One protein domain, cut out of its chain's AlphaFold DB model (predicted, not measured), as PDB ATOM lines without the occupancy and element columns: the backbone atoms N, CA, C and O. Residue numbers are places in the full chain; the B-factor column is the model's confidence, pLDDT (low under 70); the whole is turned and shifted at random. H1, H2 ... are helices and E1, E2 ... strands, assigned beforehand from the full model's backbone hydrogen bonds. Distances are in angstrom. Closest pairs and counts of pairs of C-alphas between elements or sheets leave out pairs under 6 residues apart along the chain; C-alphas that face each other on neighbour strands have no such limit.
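This is residues 5 to 64 of the 67 residues of an uncharacterized protein of Diversispora epigaea (UniProt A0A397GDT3). A long, thin hairpin of two strands, E2 and E3, makes most of the length of a rod, with its far tip formed by the loop of residues 43 to 57. At the other end of the rod the short helix H1 and the strand E1 make a loose head, from which residues 5 to 10 and 27 to 33 stick out. The printed part has 60 residues with one named helix and three named strands, in the order E1, H1, E2, E3; the one sheet, E2 - E3, is antiparallel. The class is mixed, helices and strands, though under half of the residues, 25, are in named elements. The whole is extended, with a radius of gyration of the C-alphas of 18.1 A and spans of 58 by 21 by 15 A.

Look first at E2, residues 37 to 42, and E3, residues 58 to 63, which are antiparallel neighbours and a hairpin, their directions 156 degrees apart. The C-alphas of Leu 40 and Leu 60 face each other at 4.9 A. Look there too for N 41 and O 59 at 3.0 A and N 59 and O 41 at 2.8 A, both within hydrogen-bond range. Farther along the loop, residues 45 to 46 pair with residues 54 to 55, antiparallel. Now turn to H1, residues 21 to 28, which is apart from E3; every O i to N i+4 pair in it is within hydrogen-bond range. E1, residues 9 to 13, has one pair of C-alphas within 8 A of H1, those of Tyr 13 and Trp 22, 6.8 A apart. E1 is apart from E2 and E3 and pairs with no named strand, but residues 5 to 6 pair with its residues 9 to 10, antiparallel.

Find C-alpha 37 at (235.648, 237.535, 189.247); from there E2 runs 16.8 A to C-alpha 42. E3 runs 16.1 A from C-alpha 58 to C-alpha 63 at (240.216, 239.231, 190.565). H1 measures 10.7 A from C-alpha 21 to C-alpha 28. E1 begins at C-alpha 9, (241.683, 251.289, 176.799), and measures 11.7 A to C-alpha 13.

The two C-alphas farthest apart are those of Ser 7 and Leu 50, 58.1 A. The printed part, residues 5 to 64 of a full chain of 67, has no cut. The link from E2 to E3, 15 residues, is long; those from E1 to H1 and from H1 to E2 are short. The mean pLDDT of the printed part is 77.9, and this predicted model is under 70 at residues 5 to 19 and at residue 64.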
ATOM      1  N   GLU A   5     245.546 245.093 173.192       42.25
ATOM      2  CA  GLU A   5     245.058 246.392 172.741       42.25
ATOM      3  C   GLU A   5     243.612 246.235 172.257       42.25
ATOM      4  O   GLU A   5     243.349 245.665 171.199       42.25
ATOM      5  N   ASN A   6     242.662 246.731 173.049       46.88
ATOM      6  CA  ASN A   6     241.389 247.205 172.518       46.88
ATOM      7  C   ASN A   6     241.529 248.718 172.355       46.88
ATOM      8  O   ASN A   6     242.013 249.395 173.255       46.88
ATOM      9  N   SER A   7     241.137 249.234 171.196       52.91
ATOM     10  CA  SER A   7     241.528 250.535 170.637       52.91
ATOM     11  C   SER A   7     241.096 251.800 171.398       52.91
ATOM     12  O   SER A   7     241.222 252.880 170.836       52.91
ATOM     13  N   GLU A   8     240.636 251.712 172.647       55.31
ATOM     14  CA  GLU A   8     240.362 252.887 173.495       55.31
ATOM     15  C   GLU A   8     240.805 252.724 174.965       55.31
ATOM     16  O   GLU A   8     240.917 253.727 175.662       55.31
ATOM     17  N   GLU A   9     241.162 251.519 175.439       56.84
ATOM     18  CA  GLU A   9     241.683 251.289 176.799       56.84
ATOM     19  C   GLU A   9     242.629 250.073 176.822       56.84
ATOM     20  O   GLU A   9     242.264 248.973 176.389       56.84
ATOM     21  N   GLU A  10     243.848 250.238 177.350       53.50
ATOM     22  CA  GLU A  10     244.782 249.122 177.560       53.50
ATOM     23  C   GLU A  10     244.264 248.241 178.711       53.50
ATOM     24  O   GLU A  10     244.555 248.470 179.884       53.50
ATOM     25  N   LYS A  11     243.462 247.222 178.386       59.94
ATOM     26  CA  LYS A  11     242.959 246.265 179.376       59.94
ATOM     27  C   LYS A  11     243.956 245.123 179.549       59.94
ATOM     28  O   LYS A  11     244.124 244.261 178.683       59.94
ATOM     29  N   SER A  12     244.639 245.107 180.689       56.44
ATOM     30  CA  SER A  12     245.535 244.016 181.070       56.44
ATOM     31  C   SER A  12     244.750 242.910 181.770       56.44
ATOM     32  O   SER A  12     244.610 242.916 182.992       56.44
ATOM     33  N   TYR A  13     244.250 241.938 181.011       61.06
ATOM     34  CA  TYR A  13     243.640 240.757 181.615       61.06
ATOM     35  C   TYR A  13     244.747 239.820 182.101       61.06
ATOM     36  O   TYR A  13     245.445 239.162 181.322       61.06
ATOM     37  N   GLY A  14     244.916 239.753 183.418       59.91
ATOM     38  CA  GLY A  14     245.535 238.586 184.026       59.91
ATOM     39  C   GLY A  14     244.697 237.347 183.708       59.91
ATOM     40  O   GLY A  14     243.476 237.416 183.571       59.91
ATOM     41  N   GLU A  15     245.353 236.204 183.581       56.12
ATOM     42  CA  GLU A  15     244.702 234.907 183.724       56.12
ATOM     43  C   GLU A  15     243.794 234.969 184.969       56.12
ATOM     44  O   GLU A  15     244.327 235.366 186.002       56.12
ATOM     45  N   GLN A  16     242.471 234.671 184.927       56.50
ATOM     46  CA  GLN A  16     241.715 234.700 186.204       56.50
ATOM     47  C   GLN A  16     242.466 233.782 187.166       56.50
ATOM     48  O   GLN A  16     242.912 234.219 188.225       56.50
ATOM     49  N   ASN A  17     242.716 232.573 186.628       51.16
ATOM     50  CA  ASN A  17     244.037 231.953 186.519       51.16
ATOM     51  C   ASN A  17     244.327 231.185 185.180       51.16
ATOM     52  O   ASN A  17     245.301 230.440 185.168       51.16
ATOM     53  N   SER A  18     243.599 231.378 184.049       64.88
ATOM     54  CA  SER A  18     244.220 231.248 182.698       64.88
ATOM     55  C   SER A  18     243.663 232.147 181.564       64.88
ATOM     56  O   SER A  18     242.605 232.761 181.727       64.88
ATOM     57  N   GLY A  19     244.431 232.329 180.471       69.81
ATOM     58  CA  GLY A  19     244.217 233.312 179.385       69.81
ATOM     59  C   GLY A  19     242.910 233.187 178.576       69.81
ATOM     60  O   GLY A  19     242.170 232.227 178.722       69.81
ATOM     61  N   ASN A  20     242.616 234.171 177.705       71.00
ATOM     62  CA  ASN A  20     241.423 234.342 176.833       71.00
ATOM     63  C   ASN A  20     240.014 234.214 177.466       71.00
ATOM     64  O   ASN A  20     239.059 234.712 176.872       71.00
ATOM     65  N   TRP A  21     239.857 233.615 178.649       76.12
ATOM     66  CA  TRP A  21     238.572 233.423 179.323       76.12
ATOM     67  C   TRP A  21     237.844 234.750 179.540       76.12
ATOM     68  O   TRP A  21     236.701 234.894 179.113       76.12
ATOM     69  N   TRP A  22     238.544 235.751 180.083       77.88
ATOM     70  CA  TRP A  22     238.005 237.099 180.284       77.88
ATOM     71  C   TRP A  22     237.459 237.714 178.997       77.88
ATOM     72  O   TRP A  22     236.347 238.230 178.975       77.88
ATOM     73  N   LYS A  23     238.203 237.570 177.895       77.19
ATOM     74  CA  LYS A  23     237.808 238.080 176.580       77.19
ATOM     75  C   LYS A  23     236.523 237.427 176.068       77.19
ATOM     76  O   LYS A  23     235.719 238.094 175.425       77.19
ATOM     77  N   TYR A  24     236.339 236.129 176.298       83.00
ATOM     78  CA  TYR A  24     235.119 235.435 175.880       83.00
ATOM     79  C   TYR A  24     233.936 235.740 176.796       83.00
ATOM     80  O   TYR A  24     232.829 235.910 176.294       83.00
ATOM     81  N   ALA A  25     234.176 235.848 178.103       83.12
ATOM     82  CA  ALA A  25     233.151 236.172 179.083       83.12
ATOM     83  C   ALA A  25     232.598 237.589 178.866       83.12
ATOM     84  O   ALA A  25     231.390 237.775 178.810       83.12
ATOM     85  N   GLU A  26     233.457 238.586 178.642       82.75
ATOM     86  CA  GLU A  26     232.994 239.948 178.342       82.75
ATOM     87  C   GLU A  26     232.212 240.028 177.028       82.75
ATOM     88  O   GLU A  26     231.235 240.763 176.933       82.75
ATOM     89  N   LYS A  27     232.598 239.246 176.014       86.81
ATOM     90  CA  LYS A  27     231.860 239.182 174.744       86.81
ATOM     91  C   LYS A  27     230.493 238.508 174.862       86.81
ATOM     92  O   LYS A  27     229.675 238.692 173.965       86.81
ATOM     93  N   SER A  28     230.265 237.689 175.889       89.19
ATOM     94  CA  SER A  28     229.016 236.939 176.044       89.19
ATOM     95  C   SER A  28     227.958 237.672 176.868       89.19
ATOM     96  O   SER A  28     226.812 237.221 176.902       89.19
ATOM     97  N   ILE A  29     228.307 238.793 177.505       91.00
ATOM     98  CA  ILE A  29     227.375 239.585 178.313       91.00
ATOM     99  C   ILE A  29     226.818 240.799 177.543       91.00
ATOM    100  O   ILE A  29     227.473 241.316 176.637       91.00
ATOM    101  N   PRO A  30     225.610 241.286 177.890       93.19
ATOM    102  CA  PRO A  30     225.080 242.538 177.350       93.19
ATOM    103  C   PRO A  30     225.970 243.740 177.687       93.19
ATOM    104  O   PRO A  30     226.614 243.763 178.732       93.19
ATOM    105  N   SER A  31     225.917 244.792 176.867       85.50
ATOM    106  CA  SER A  31     226.698 246.025 177.075       85.50
ATOM    107  C   SER A  31     226.377 246.776 178.375       85.50
ATOM    108  O   SER A  31     227.166 247.605 178.809       85.50
ATOM    109  N   SER A  32     225.228 246.501 178.997       90.31
ATOM    110  CA  SER A  32     224.816 247.073 180.284       90.31
ATOM    111  C   SER A  32     225.235 246.242 181.501       90.31
ATOM    112  O   SER A  32     224.945 246.633 182.630       90.31
ATOM    113  N   ALA A  33     225.861 245.082 181.292       88.94
ATOM    114  CA  ALA A  33     226.254 244.174 182.358       88.94
ATOM    115  C   ALA A  33     227.746 244.309 182.698       88.94
ATOM    116  O   ALA A  33     228.558 244.743 181.885       88.94
ATOM    117  N   PHE A  34     228.103 243.887 183.912       83.69
ATOM    118  CA  PHE A  34     229.481 243.837 184.395       83.69
ATOM    119  C   PHE A  34     229.810 242.430 184.893       83.69
ATOM    120  O   PHE A  34     228.934 241.714 185.382       83.69
ATOM    121  N   ILE A  35     231.081 242.043 184.788       81.75
ATOM    122  CA  ILE A  35     231.584 240.751 185.263       81.75
ATOM    123  C   ILE A  35     232.426 240.983 186.510       81.75
ATOM    124  O   ILE A  35     233.370 241.768 186.483       81.75
ATOM    125  N   LEU A  36     232.114 240.255 187.583       83.94
ATOM    126  CA  LEU A  36     232.939 240.180 188.784       83.94
ATOM    127  C   LEU A  36     233.582 238.798 188.870       83.94
ATOM    128  O   LEU A  36     232.898 237.778 188.798       83.94
ATOM    129  N   SER A  37     234.898 238.769 189.051       78.81
ATOM    130  CA  SER A  37     235.648 237.535 189.247       78.81
ATOM    131  C   SER A  37     235.871 237.264 190.728       78.81
ATOM    132  O   SER A  37     236.427 238.090 191.448       78.81
ATOM    133  N   ILE A  38     235.467 236.068 191.146       85.50
ATOM    134  CA  ILE A  38     235.641 235.547 192.496       85.50
ATOM    135  C   ILE A  38     236.406 234.227 192.402       85.50
ATOM    136  O   ILE A  38     236.044 233.359 191.607       85.50
ATOM    137  N   ILE A  39     237.449 234.069 193.216       85.06
ATOM    138  CA  ILE A  39     238.108 232.779 193.435       85.06
ATOM    139  C   ILE A  39     237.877 232.369 194.884       85.06
ATOM    140  O   ILE A  39     238.130 233.139 195.812       85.06
ATOM    141  N   LEU A  40     237.385 231.143 195.055       87.69
ATOM    142  CA  LEU A  40     237.240 230.496 196.349       87.69
ATOM    143  C   LEU A  40     238.318 229.432 196.492       87.69
ATOM    144  O   LEU A  40     238.477 228.575 195.622       87.69
ATOM    145  N   TYR A  41     239.026 229.481 197.608       87.25
ATOM    146  CA  TYR A  41     239.964 228.447 198.010       87.25
ATOM    147  C   TYR A  41     239.575 227.939 199.393       87.25
ATOM    148  O   TYR A  41     239.176 228.718 200.255       87.25
ATOM    149  N   SER A  42     239.677 226.635 199.609       91.25
ATOM    150  CA  SER A  42     239.498 226.037 200.925       91.25
ATOM    151  C   SER A  42     240.516 224.928 201.108       91.25
ATOM    152  O   SER A  42     240.775 224.157 200.181       91.25
ATOM    153  N   ASP A  43     241.087 224.859 202.302       91.00
ATOM    154  CA  ASP A  43     242.010 223.815 202.710       91.00
ATOM    155  C   ASP A  43     241.654 223.277 204.092       91.00
ATOM    156  O   ASP A  43     240.770 223.783 204.773       91.00
ATOM    157  N   ALA A  44     242.291 222.176 204.477       90.62
ATOM    158  CA  ALA A  44     242.266 221.709 205.852       90.62
ATOM    159  C   ALA A  44     243.363 222.459 206.614       90.62
ATOM    160  O   ALA A  44     244.544 222.161 206.441       90.62
ATOM    161  N   THR A  45     242.982 223.428 207.441       87.25
ATOM    162  CA  THR A  45     243.914 224.127 208.324       87.25
ATOM    163  C   THR A  45     243.820 223.527 209.723       87.25
ATOM    164  O   THR A  45     242.790 223.610 210.395       87.25
ATOM    165  N   THR A  46     244.917 222.934 210.186       87.56
ATOM    166  CA  THR A  46     245.062 222.458 211.565       87.56
ATOM    167  C   THR A  46     245.013 223.639 212.536       87.56
ATOM    168  O   THR A  46     245.768 224.596 212.386       87.56
ATOM    169  N   THR A  47     244.127 223.580 213.529       83.25
ATOM    170  CA  THR A  47     243.832 224.715 214.427       83.25
ATOM    171  C   THR A  47     244.287 224.532 215.865       83.25
ATOM    172  O   THR A  47     244.208 225.475 216.649       83.25
ATOM    173  N   ASP A  48     244.792 223.355 216.230       84.50
ATOM    174  CA  ASP A  48     245.336 223.105 217.558       84.50
ATOM    175  C   ASP A  48     246.846 222.841 217.536       84.50
ATOM    176  O   ASP A  48     247.443 222.419 216.548       84.50
ATOM    177  N   THR A  49     247.485 223.079 218.679       79.25
ATOM    178  CA  THR A  49     248.924 222.860 218.883       79.25
ATOM    179  C   THR A  49     249.338 221.390 218.794       79.25
ATOM    180  O   THR A  49     250.526 221.106 218.672       79.25
ATOM    181  N   LEU A  50     248.384 220.457 218.870       89.31
ATOM    182  CA  LEU A  50     248.624 219.010 218.870       89.31
ATOM    183  C   LEU A  50     248.215 218.305 217.566       89.31
ATOM    184  O   LEU A  50     248.377 217.089 217.477       89.31
ATOM    185  N   GLY A  51     247.688 219.021 216.573       81.50
ATOM    186  CA  GLY A  51     247.318 218.453 215.278       81.50
ATOM    187  C   GLY A  51     246.029 217.629 215.228       81.50
ATOM    188  O   GLY A  51     245.853 216.856 214.290       81.50
ATOM    189  N   LYS A  52     245.145 217.720 216.227       85.25
ATOM    190  CA  LYS A  52     243.944 216.875 216.346       85.25
ATOM    191  C   LYS A  52     242.689 217.523 215.781       85.25
ATOM    192  O   LYS A  52     241.750 216.808 215.440       85.25
ATOM    193  N   ASN A  53     242.664 218.848 215.688       87.06
ATOM    194  CA  ASN A  53     241.524 219.597 215.183       87.06
ATOM    195  C   ASN A  53     241.891 220.288 213.873       87.06
ATOM    196  O   ASN A  53     242.875 221.023 213.797       87.06
ATOM    197  N   SER A  54     241.062 220.083 212.855       88.88
ATOM    198  CA  SER A  54     241.167 220.755 211.564       88.88
ATOM    199  C   SER A  54     239.899 221.556 211.316       88.88
ATOM    200  O   SER A  54     238.797 221.074 211.584       88.88
ATOM    201  N   LEU A  55     240.058 222.771 210.807       91.00
ATOM    202  CA  LEU A  55     238.971 223.555 210.241       91.00
ATOM    203  C   LEU A  55     239.161 223.656 208.734       91.00
ATOM    204  O   LEU A  55     240.272 223.534 208.223       91.00
ATOM    205  N   HIS A  56     238.065 223.933 208.037       90.06
ATOM    206  CA  HIS A  56     238.080 224.199 206.606       90.06
ATOM    207  C   HIS A  56     237.754 225.666 206.339       90.06
ATOM    208  O   HIS A  56     236.601 225.985 206.036       90.06
ATOM    209  N   PRO A  57     238.718 226.589 206.522       88.94
ATOM    210  CA  PRO A  57     238.491 227.977 206.168       88.94
ATOM    211  C   PRO A  57     238.166 228.092 204.677       88.94
ATOM    212  O   PRO A  57     238.638 227.316 203.841       88.94
ATOM    213  N   ILE A  58     237.337 229.078 204.355       92.62
ATOM    214  CA  ILE A  58     237.037 229.469 202.983       92.62
ATOM    215  C   ILE A  58     237.664 230.841 202.781       92.62
ATOM    216  O   ILE A  58     237.281 231.814 203.431       92.62
ATOM    217  N   TYR A  59     238.635 230.906 201.881       89.12
ATOM    218  CA  TYR A  59     239.281 232.132 201.446       89.12
ATOM    219  C   TYR A  59     238.617 232.627 200.168       89.12
ATOM    220  O   TYR A  59     238.331 231.850 199.255       89.12
ATOM    221  N   LEU A  60     238.396 233.936 200.110       90.12
ATOM    222  CA  LEU A  60     237.763 234.625 198.997       90.12
ATOM    223  C   LEU A  60     238.726 235.680 198.452       90.12
ATOM    224  O   LEU A  60     239.190 236.529 199.212       90.12
ATOM    225  N   SER A  61     238.989 235.661 197.145       84.31
ATOM    226  CA  SER A  61     239.706 236.740 196.462       84.31
ATOM    227  C   SER A  61     238.896 237.310 195.301       84.31
ATOM    228  O   SER A  61     238.151 236.598 194.622       84.31
ATOM    229  N   LEU A  62     239.043 238.620 195.099       83.50
ATOM    230  CA  LEU A  62     238.475 239.340 193.966       83.50
ATOM    231  C   LEU A  62     239.564 239.534 192.912       83.50
ATOM    232  O   LEU A  62     240.641 240.052 193.212       83.50
ATOM    233  N   GLY A  63     239.296 239.087 191.688       75.38
ATOM    234  CA  GLY A  63     240.216 239.231 190.565       75.38
ATOM    235  C   GLY A  63     239.958 240.499 189.752       75.38
ATOM    236  O   GLY A  63     238.833 240.992 189.702       75.38
ATOM    237  N   ASN A  64     240.993 240.965 189.044       68.75
ATOM    238  CA  ASN A  64     240.884 241.950 187.958       68.75
ATOM    239  C   ASN A  64     240.249 243.303 188.356       68.75
ATOM    240  O   ASN A  64     239.532 243.907 187.560       68.75
TER     241      ASN A  64